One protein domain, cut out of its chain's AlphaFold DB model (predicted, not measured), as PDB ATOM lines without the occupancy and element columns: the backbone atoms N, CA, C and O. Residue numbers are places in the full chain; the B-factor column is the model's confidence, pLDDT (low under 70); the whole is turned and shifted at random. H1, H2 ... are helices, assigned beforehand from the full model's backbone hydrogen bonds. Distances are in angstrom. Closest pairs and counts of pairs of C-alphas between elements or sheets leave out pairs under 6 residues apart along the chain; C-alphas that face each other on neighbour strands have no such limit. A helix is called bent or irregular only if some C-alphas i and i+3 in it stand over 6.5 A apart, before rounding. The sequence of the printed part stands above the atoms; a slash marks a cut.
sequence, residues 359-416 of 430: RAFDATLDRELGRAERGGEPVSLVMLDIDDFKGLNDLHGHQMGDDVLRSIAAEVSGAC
ATOM      1  N   ARG A 359      38.673 -19.957  -5.913       86.06
ATOM      2  CA  ARG A 359      37.332 -19.996  -6.515       86.06
ATOM      3  C   ARG A 359      36.229 -19.906  -5.456       86.06
ATOM      4  O   ARG A 359      35.239 -19.209  -5.664       86.06
ATOM      5  N   ALA A 360      36.384 -20.615  -4.341       89.00
ATOM      6  CA  ALA A 360      35.439 -20.568  -3.228       89.00
ATOM      7  C   ALA A 360      35.483 -19.227  -2.477       89.00
ATOM      8  O   ALA A 360      34.441 -18.753  -2.018       89.00
ATOM      9  N   PHE A 361      36.663 -18.601  -2.403       91.56
ATOM     10  CA  PHE A 361      36.830 -17.230  -1.923       91.56
ATOM     11  C   PHE A 361      36.037 -16.236  -2.767       91.56
ATOM     12  O   PHE A 361      35.189 -15.542  -2.214       91.56
ATOM     13  N   ASP A 362      36.256 -16.208  -4.086       90.56
ATOM     14  CA  ASP A 362      35.605 -15.240  -4.978       90.56
ATOM     15  C   ASP A 362      34.069 -15.375  -4.898       90.56
ATOM     16  O   ASP A 362      33.362 -14.394  -4.676       90.56
ATOM     17  N   ALA A 363      33.545 -16.609  -4.931       89.25
ATOM     18  CA  ALA A 363      32.107 -16.867  -4.799       89.25
ATOM     19  C   ALA A 363      31.523 -16.461  -3.430       89.25
ATOM     20  O   ALA A 363      30.345 -16.109  -3.326       89.25
ATOM     21  N   THR A 364      32.317 -16.550  -2.361       90.19
ATOM     22  CA  THR A 364      31.898 -16.122  -1.021       90.19
ATOM     23  C   THR A 364      31.940 -14.607  -0.888       90.19
ATOM     24  O   THR A 364      30.986 -14.031  -0.374       90.19
ATOM     25  N   LEU A 365      32.981 -13.962  -1.412       91.88
ATOM     26  CA  LEU A 365      33.105 -12.510  -1.432       91.88
ATOM     27  C   LEU A 365      31.919 -11.863  -2.157       91.88
ATOM     28  O   LEU A 365      31.282 -10.978  -1.593       91.88
ATOM     29  N   ASP A 366      31.556 -12.360  -3.344       92.31
ATOM     30  CA  ASP A 366      30.398 -11.865  -4.101       92.31
ATOM     31  C   ASP A 366      29.088 -11.980  -3.302       92.31
ATOM     32  O   ASP A 366      28.258 -11.065  -3.285       92.31
ATOM     33  N   ARG A 367      28.898 -13.103  -2.593       89.88
ATOM     34  CA  ARG A 367      27.708 -13.340  -1.764       89.88
ATOM     35  C   ARG A 367      27.637 -12.383  -0.576       89.88
ATOM     36  O   ARG A 367      26.562 -11.836  -0.317       89.88
ATOM     37  N   GLU A 368      28.742 -12.190   0.140       90.88
ATOM     38  CA  GLU A 368      28.780 -11.311   1.312       90.88
ATOM     39  C   GLU A 368      28.658  -9.835   0.920       90.88
ATOM     40  O   GLU A 368      27.938  -9.094   1.585       90.88
ATOM     41  N   LEU A 369      29.238  -9.415  -0.211       92.12
ATOM     42  CA  LEU A 369      29.013  -8.074  -0.763       92.12
ATOM     43  C   LEU A 369      27.529  -7.844  -1.091       92.12
ATOM     44  O   LEU A 369      26.949  -6.854  -0.648       92.12
ATOM     45  N   GLY A 370      26.866  -8.795  -1.758       90.25
ATOM     46  CA  GLY A 370      25.427  -8.696  -2.032       90.25
ATOM     47  C   GLY A 370      24.548  -8.751  -0.771       90.25
ATOM     48  O   GLY A 370      23.428  -8.232  -0.751       90.25
ATOM     49  N   ARG A 371      25.011  -9.393   0.310       87.44
ATOM     50  CA  ARG A 371      24.347  -9.349   1.623       87.44
ATOM     51  C   ARG A 371      24.506  -7.974   2.270       87.44
ATOM     52  O   ARG A 371      23.506  -7.432   2.734       87.44
ATOM     53  N   ALA A 372      25.710  -7.414   2.250       90.56
ATOM     54  CA  ALA A 372      26.016  -6.093   2.786       90.56
ATOM     55  C   ALA A 372      25.234  -4.979   2.083       90.56
ATOM     56  O   ALA A 372      24.655  -4.128   2.753       90.56
ATOM     57  N   GLU A 373      25.112  -5.037   0.754       89.56
ATOM     58  CA  GLU A 373      24.298  -4.086  -0.016       89.56
ATOM     59  C   GLU A 373      22.819  -4.086   0.405       89.56
ATOM     60  O   GLU A 373      22.179  -3.036   0.425       89.56
ATOM     61  N   ARG A 374      22.263  -5.252   0.763       90.06
ATOM     62  CA  ARG A 374      20.851  -5.386   1.172       90.06
ATOM     63  C   ARG A 374      20.614  -5.116   2.655       90.06
ATOM     64  O   ARG A 374      19.571  -4.578   3.010       90.06
ATOM     65  N   GLY A 375      21.528  -5.569   3.509       84.88
ATOM     66  CA  GLY A 375      21.384  -5.556   4.967       84.88
ATOM     67  C   GLY A 375      22.050  -4.368   5.658       84.88
ATOM     68  O   GLY A 375      21.760  -4.119   6.823       84.88
ATOM     69  N   GLY A 376      22.929  -3.636   4.966       83.25
ATOM     70  CA  GLY A 376      23.668  -2.496   5.516       83.25
ATOM     71  C   GLY A 376      24.802  -2.861   6.483       83.25
ATOM     72  O   GLY A 376      25.391  -1.965   7.082       83.25
ATOM     73  N   GLU A 377      25.121  -4.148   6.653       85.50
ATOM     74  CA  GLU A 377      26.240  -4.599   7.489       85.50
ATOM     75  C   GLU A 377      27.566  -4.541   6.705       85.50
ATOM     76  O   GLU A 377      27.618  -5.017   5.572       85.50
ATOM     77  N   PRO A 378      28.648  -3.966   7.267       86.25
ATOM     78  CA  PRO A 378      29.925  -3.834   6.569       86.25
ATOM     79  C   PRO A 378      30.676  -5.171   6.462       86.25
ATOM     80  O   PRO A 378      30.755  -5.928   7.428       86.25
ATOM     81  N   VAL A 379      31.302  -5.422   5.307       90.75
ATOM     82  CA  VAL A 379      32.220  -6.558   5.087       90.75
ATOM     83  C   VAL A 379      33.658  -6.122   5.368       90.75
ATOM     84  O   VAL A 379      34.069  -5.034   4.965       90.75
ATOM     85  N   SER A 380      34.441  -6.982   6.021       91.19
ATOM     86  CA  SER A 380      35.889  -6.819   6.179       91.19
ATOM     87  C   SER A 380      36.623  -7.909   5.402       91.19
ATOM     88  O   SER A 380      36.219  -9.070   5.431       91.19
ATOM     89  N   LEU A 381      37.704  -7.535   4.714       91.94
ATOM     90  CA  LEU A 381      38.622  -8.460   4.057       91.94
ATOM     91  C   LEU A 381      40.015  -8.275   4.659       91.94
ATOM     92  O   LEU A 381      40.560  -7.171   4.634       91.94
ATOM     93  N   VAL A 382      40.594  -9.363   5.162       91.88
ATOM     94  CA  VAL A 382      41.967  -9.399   5.674       91.88
ATOM     95  C   VAL A 382      42.813 -10.224   4.714       91.88
ATOM     96  O   VAL A 382      42.514 -11.389   4.462       91.88
ATOM     97  N   MET A 383      43.864  -9.615   4.172       91.00
ATOM     98  CA  MET A 383      44.874 -10.310   3.378       91.00
ATOM     99  C   MET A 383      46.109 -10.533   4.245       91.00
ATOM    100  O   MET A 383      46.649  -9.582   4.805       91.00
ATOM    101  N   LEU A 384      46.522 -11.793   4.363       89.62
ATOM    102  CA  LEU A 384      47.689 -12.225   5.126       89.62
ATOM    103  C   LEU A 384      48.768 -12.688   4.144       89.62
ATOM    104  O   LEU A 384      48.457 -13.426   3.208       89.62
ATOM    105  N   ASP A 385      50.007 -12.266   4.373       88.31
ATOM    106  CA  ASP A 385      51.191 -12.732   3.650       88.31
ATOM    107  C   ASP A 385      52.196 -13.320   4.647       88.31
ATOM    108  O   ASP A 385      52.212 -12.925   5.814       88.31
ATOM    109  N   ILE A 386      52.983 -14.306   4.211       87.69
ATOM    110  CA  ILE A 386      53.975 -14.971   5.065       87.69
ATOM    111  C   ILE A 386      55.342 -14.365   4.772       87.69
ATOM    112  O   ILE A 386      55.927 -14.613   3.714       87.69
ATOM    113  N   ASP A 387      55.863 -13.614   5.739       88.38
ATOM    114  CA  ASP A 387      57.168 -12.968   5.635       88.38
ATOM    115  C   ASP A 387      58.295 -13.992   5.407       88.38
ATOM    116  O   ASP A 387      58.328 -15.063   6.017       88.38
ATOM    117  N   ASP A 388      59.224 -13.659   4.506       86.12
ATOM    118  CA  ASP A 388      60.428 -14.440   4.184       86.12
ATOM    119  C   ASP A 388      60.196 -15.934   3.848       86.12
ATOM    120  O   ASP A 388      61.117 -16.754   3.925       86.12
ATOM    121  N   PHE A 389      58.994 -16.308   3.383       87.38
ATOM    122  CA  PHE A 389      58.644 -17.707   3.094       87.38
ATOM    123  C   PHE A 389      59.589 -18.386   2.087       87.38
ATOM    124  O   PHE A 389      59.910 -19.571   2.209       87.38
ATOM    125  N   LYS A 390      60.097 -17.628   1.106       84.50
ATOM    126  CA  LYS A 390      61.096 -18.126   0.150       84.50
ATOM    127  C   LYS A 390      62.408 -18.513   0.840       84.50
ATOM    128  O   LYS A 390      62.930 -19.586   0.568       84.50
ATOM    129  N   GLY A 391      62.898 -17.691   1.769       88.12
ATOM    130  CA  GLY A 391      64.116 -17.987   2.527       88.12
ATOM    131  C   GLY A 391      63.963 -19.229   3.409       88.12
ATOM    132  O   GLY A 391      64.891 -20.029   3.518       88.12
ATOM    133  N   LEU A 392      62.772 -19.438   3.979       88.31
ATOM    134  CA  LEU A 392      62.449 -20.657   4.724       88.31
ATOM    135  C   LEU A 392      62.504 -21.901   3.827       88.31
ATOM    136  O   LEU A 392      63.148 -22.884   4.201       88.31
ATOM    137  N   ASN A 393      61.887 -21.838   2.642       87.69
ATOM    138  CA  ASN A 393      61.918 -22.919   1.654       87.69
ATOM    139  C   ASN A 393      63.334 -23.219   1.157       87.69
ATOM    140  O   ASN A 393      63.708 -24.386   1.068       87.69
ATOM    141  N   ASP A 394      64.124 -22.185   0.867       90.00
ATOM    142  CA  ASP A 394      65.492 -22.332   0.366       90.00
ATOM    143  C   ASP A 394      66.417 -22.976   1.421       90.00
ATOM    144  O   ASP A 394      67.331 -23.723   1.071       90.00
ATOM    145  N   LEU A 395      66.168 -22.730   2.715       90.31
ATOM    146  CA  LEU A 395      66.986 -23.240   3.822       90.31
ATOM    147  C   LEU A 395      66.558 -24.631   4.329       90.31
ATOM    148  O   LEU A 395      67.415 -25.422   4.721       90.31
ATOM    149  N   HIS A 396      65.256 -24.941   4.334       87.31
ATOM    150  CA  HIS A 396      64.710 -26.164   4.955       87.31
ATOM    151  C   HIS A 396      64.006 -27.105   3.967       87.31
ATOM    152  O   HIS A 396      63.571 -28.194   4.346       87.31
ATOM    153  N   GLY A 397      63.912 -26.712   2.697       88.00
ATOM    154  CA  GLY A 397      63.216 -27.449   1.652       88.00
ATOM    155  C   GLY A 397      61.700 -27.242   1.670       88.00
ATOM    156  O   GLY A 397      61.087 -26.911   2.685       88.00
ATOM    157  N   HIS A 398      61.073 -27.496   0.520       87.25
ATOM    158  CA  HIS A 398      59.641 -27.258   0.308       87.25
ATOM    159  C   HIS A 398      58.715 -28.058   1.235       87.25
ATOM    160  O   HIS A 398      57.640 -27.575   1.565       87.25
ATOM    161  N   GLN A 399      59.123 -29.244   1.700       87.75
ATOM    162  CA  GLN A 399      58.312 -30.024   2.648       87.75
ATOM    163  C   GLN A 399      58.093 -29.279   3.970       87.75
ATOM    164  O   GLN A 399      56.978 -29.271   4.483       87.75
ATOM    165  N   MET A 400      59.128 -28.606   4.483       87.81
ATOM    166  CA  MET A 400      59.002 -27.786   5.689       87.81
ATOM    167  C   MET A 400      58.092 -26.576   5.437       87.81
ATOM    168  O   MET A 400      57.265 -26.240   6.280       87.81
ATOM    169  N   GLY A 401      58.185 -25.953   4.259       88.56
ATOM    170  CA  GLY A 401      57.264 -24.886   3.858       88.56
ATOM    171  C   GLY A 401      55.804 -25.334   3.816       88.56
ATOM    172  O   GLY A 401      54.927 -24.633   4.316       88.56
ATOM    173  N   ASP A 402      55.542 -26.526   3.283       90.94
ATOM    174  CA  ASP A 402      54.209 -27.131   3.238       90.94
ATOM    175  C   ASP A 402      53.646 -27.431   4.643       90.94
ATOM    176  O   ASP A 402      52.443 -27.280   4.882       90.94
ATOM    177  N   ASP A 403      54.495 -27.845   5.590       90.31
ATOM    178  CA  ASP A 403      54.121 -28.040   6.999       90.31
ATOM    179  C   ASP A 403      53.787 -26.710   7.695       90.31
ATOM    180  O   ASP A 403      52.803 -26.616   8.440       90.31
ATOM    181  N   VAL A 404      54.563 -25.661   7.411       90.25
ATOM    182  CA  VAL A 404      54.308 -24.298   7.901       90.25
ATOM    183  C   VAL A 404      52.983 -23.768   7.350       90.25
ATOM    184  O   VAL A 404      52.160 -23.279   8.122       90.25
ATOM    185  N   LEU A 405      52.721 -23.930   6.049       90.88
ATOM    186  CA  LEU A 405      51.460 -23.514   5.424       90.88
ATOM    187  C   LEU A 405      50.245 -24.216   6.041       90.88
ATOM    188  O   LEU A 405      49.238 -23.564   6.318       90.88
ATOM    189  N   ARG A 406      50.338 -25.526   6.300       92.94
ATOM    190  CA  ARG A 406      49.282 -26.279   6.997       92.94
ATOM    191  C   ARG A 406      49.040 -25.762   8.409       92.94
ATOM    192  O   ARG A 406      47.888 -25.588   8.797       92.94
ATOM    193  N   SER A 407      50.111 -25.500   9.153       92.75
ATOM    194  CA  SER A 407      50.016 -25.008  10.530       92.75
ATOM    195  C   SER A 407      49.382 -23.620  10.580       92.75
ATOM    196  O   SER A 407      48.442 -23.406  11.337       92.75
ATOM    197  N   ILE A 408      49.811 -22.700   9.711       92.06
ATOM    198  CA  ILE A 408      49.236 -21.350   9.625       92.06
ATOM    199  C   ILE A 408      47.754 -21.416   9.252       92.06
ATOM    200  O   ILE A 408      46.932 -20.766   9.892       92.06
ATOM    201  N   ALA A 409      47.390 -22.219   8.253       92.25
ATOM    202  CA  ALA A 409      45.997 -22.364   7.849       92.25
ATOM    203  C   ALA A 409      45.112 -22.901   8.988       92.25
ATOM    204  O   ALA A 409      43.991 -22.417   9.171       92.25
ATOM    205  N   ALA A 410      45.616 -23.860   9.770       92.50
ATOM    206  CA  ALA A 410      44.921 -24.401  10.933       92.50
ATOM    207  C   ALA A 410      44.762 -23.359  12.055       92.50
ATOM    208  O   ALA A 410      43.655 -23.188  12.561       92.50
ATOM    209  N   GLU A 411      45.829 -22.632  12.397       94.50
ATOM    210  CA  GLU A 411      45.812 -21.583  13.428       94.50
ATOM    211  C   GLU A 411      44.866 -20.433  13.058       94.50
ATOM    212  O   GLU A 411      44.016 -20.034  13.853       94.50
ATOM    213  N   VAL A 412      44.941 -19.944  11.814       93.25
ATOM    214  CA  VAL A 412      44.052 -18.881  11.323       93.25
ATOM    215  C   VAL A 412      42.597 -19.350  11.334       93.25
ATOM    216  O   VAL A 412      41.726 -18.630  11.815       93.25
ATOM    217  N   SER A 413      42.324 -20.575  10.875       92.25
ATOM    218  CA  SER A 413      40.966 -21.136  10.904       92.25
ATOM    219  C   SER A 413      40.435 -21.305  12.328       92.25
ATOM    220  O   SER A 413      39.254 -21.063  12.563       92.25
ATOM    221  N   GLY A 414      41.290 -21.691  13.279       91.88
ATOM    222  CA  GLY A 414      40.931 -21.827  14.692       91.88
ATOM    223  C   GLY A 414      40.662 -20.494  15.396       91.88
ATOM    224  O   GLY A 414      39.874 -20.451  16.339       91.88
ATOM    225  N   ALA A 415      41.275 -19.402  14.930       92.75
ATOM    226  CA  ALA A 415      41.044 -18.052  15.442       92.75
ATOM    227  C   ALA A 415      39.782 -17.379  14.863       92.75
ATOM    228  O   ALA A 415      39.284 -16.399  15.426       92.75
ATOM    229  N   CYS A 416      39.264 -17.892  13.746       92.25
ATOM    230  CA  CYS A 416      38.092 -17.374  13.047       92.25
ATOM    231  C   CYS A 416      36.763 -17.854  13.658       92.25
ATOM    232  O   CYS A 416      36.654 -18.937  14.233       92.25
TER     233      CYS A 416
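This is residues 359 to 416 of the 430 residues of the protein "Sensor domain-containing diguanylate cyclase" of Actinobacteria bacterium (UniProt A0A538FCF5). A long outstretched link, residues 376 to 388, joins two ends of an open, elongated model: H1 folds back beside the link at one end, while at the other end the short helix H2 turns the chain into the long helix H3, which folds back toward the middle. H1 and H3 stay apart, and residues 359 to 364 of H1 stick out free. The printed part has 58 residues with three named helices, in the order H1, H2, H3 along the chain, and no named strand; the class is all helix. The whole is extended, with a radius of gyration of the C-alphas of 16.2 A, and its C-alphas span 49 by 19 by 18 A along their three main axes.

Begin with H3, the longest helix by residues, 18 of them, residues 398 to 415. Find C-alpha 398 at (59.641, -27.258, 0.308); from there the helix runs 25.7 A to C-alpha 415 at (41.044, -18.052, 15.442), and x falls along the way. Just before it in the chain, look for H2, residues 389 to 396, which measures 10.6 A from its first to its last C-alpha and has its C-alpha 389 at (58.644, -17.707, 3.094). Then go to the beginning of the printed part for H1, residues 359 to 375, 17 residues and 24.4 A from first to last C-alpha. Its C-alpha 359 is at (37.332, -19.996, -6.515) and its C-alpha 375 at (21.384, -5.556, 4.967). Between H1 and H2, read the 13 residues 376 to 388, which belong to no named element: x climbs from C-alpha 376 at (23.668, -2.496, 5.516) to C-alpha 388 at (60.428, -14.440, 4.184).

Start at H3 and look toward H2: the two touch, with 5 pairs of C-alphas within 8 A. The closest C-alphas of the two helices are those of Asn 393 and Gly 401, 5.5 A apart. H3 touches H2 with residues 400 to 401 alone. Their lines stand at a steep tilt of 49 degrees, and they run opposite ways. Their centres are 14.6 A apart. Now compare H1: it touches no helix, and it is apart from H3 and from H2 alike, with no C-alpha within 8 A of either. Along the backbone, each O i to N i+4 pair of H2 and H3 is within hydrogen-bond range. In H1, 12 of 13 such pairs are within range. No helix is bent or irregular.

Take the C-alphas of Arg 374 and Leu 395 to see how large the whole is: they are the two farthest apart, at 49.5 A. The outline of the C-alphas is a rod. The first and last printed C-alphas, those of Arg 359 and Cys 416, are 19.8 A apart. Look at residues 359 to 364, which belong to H1: they stand free, with no C-alpha 8 or more residues away along the chain within 10 A. The link from H1 to H2 is long, with 13 residues, and the C-alphas of residues 376 to 388 lie 6 to 25 A from the mean of all C-alphas. The link from H2 to H3 is tight, with one residue, Gly 397. The printed part has no cut; it runs from residue 359 to residue 416 of a full chain of 430 residues. In the B-factor column you will find the pLDDT, with a mean of 89.7 over the printed part, and no printed residue is under 70.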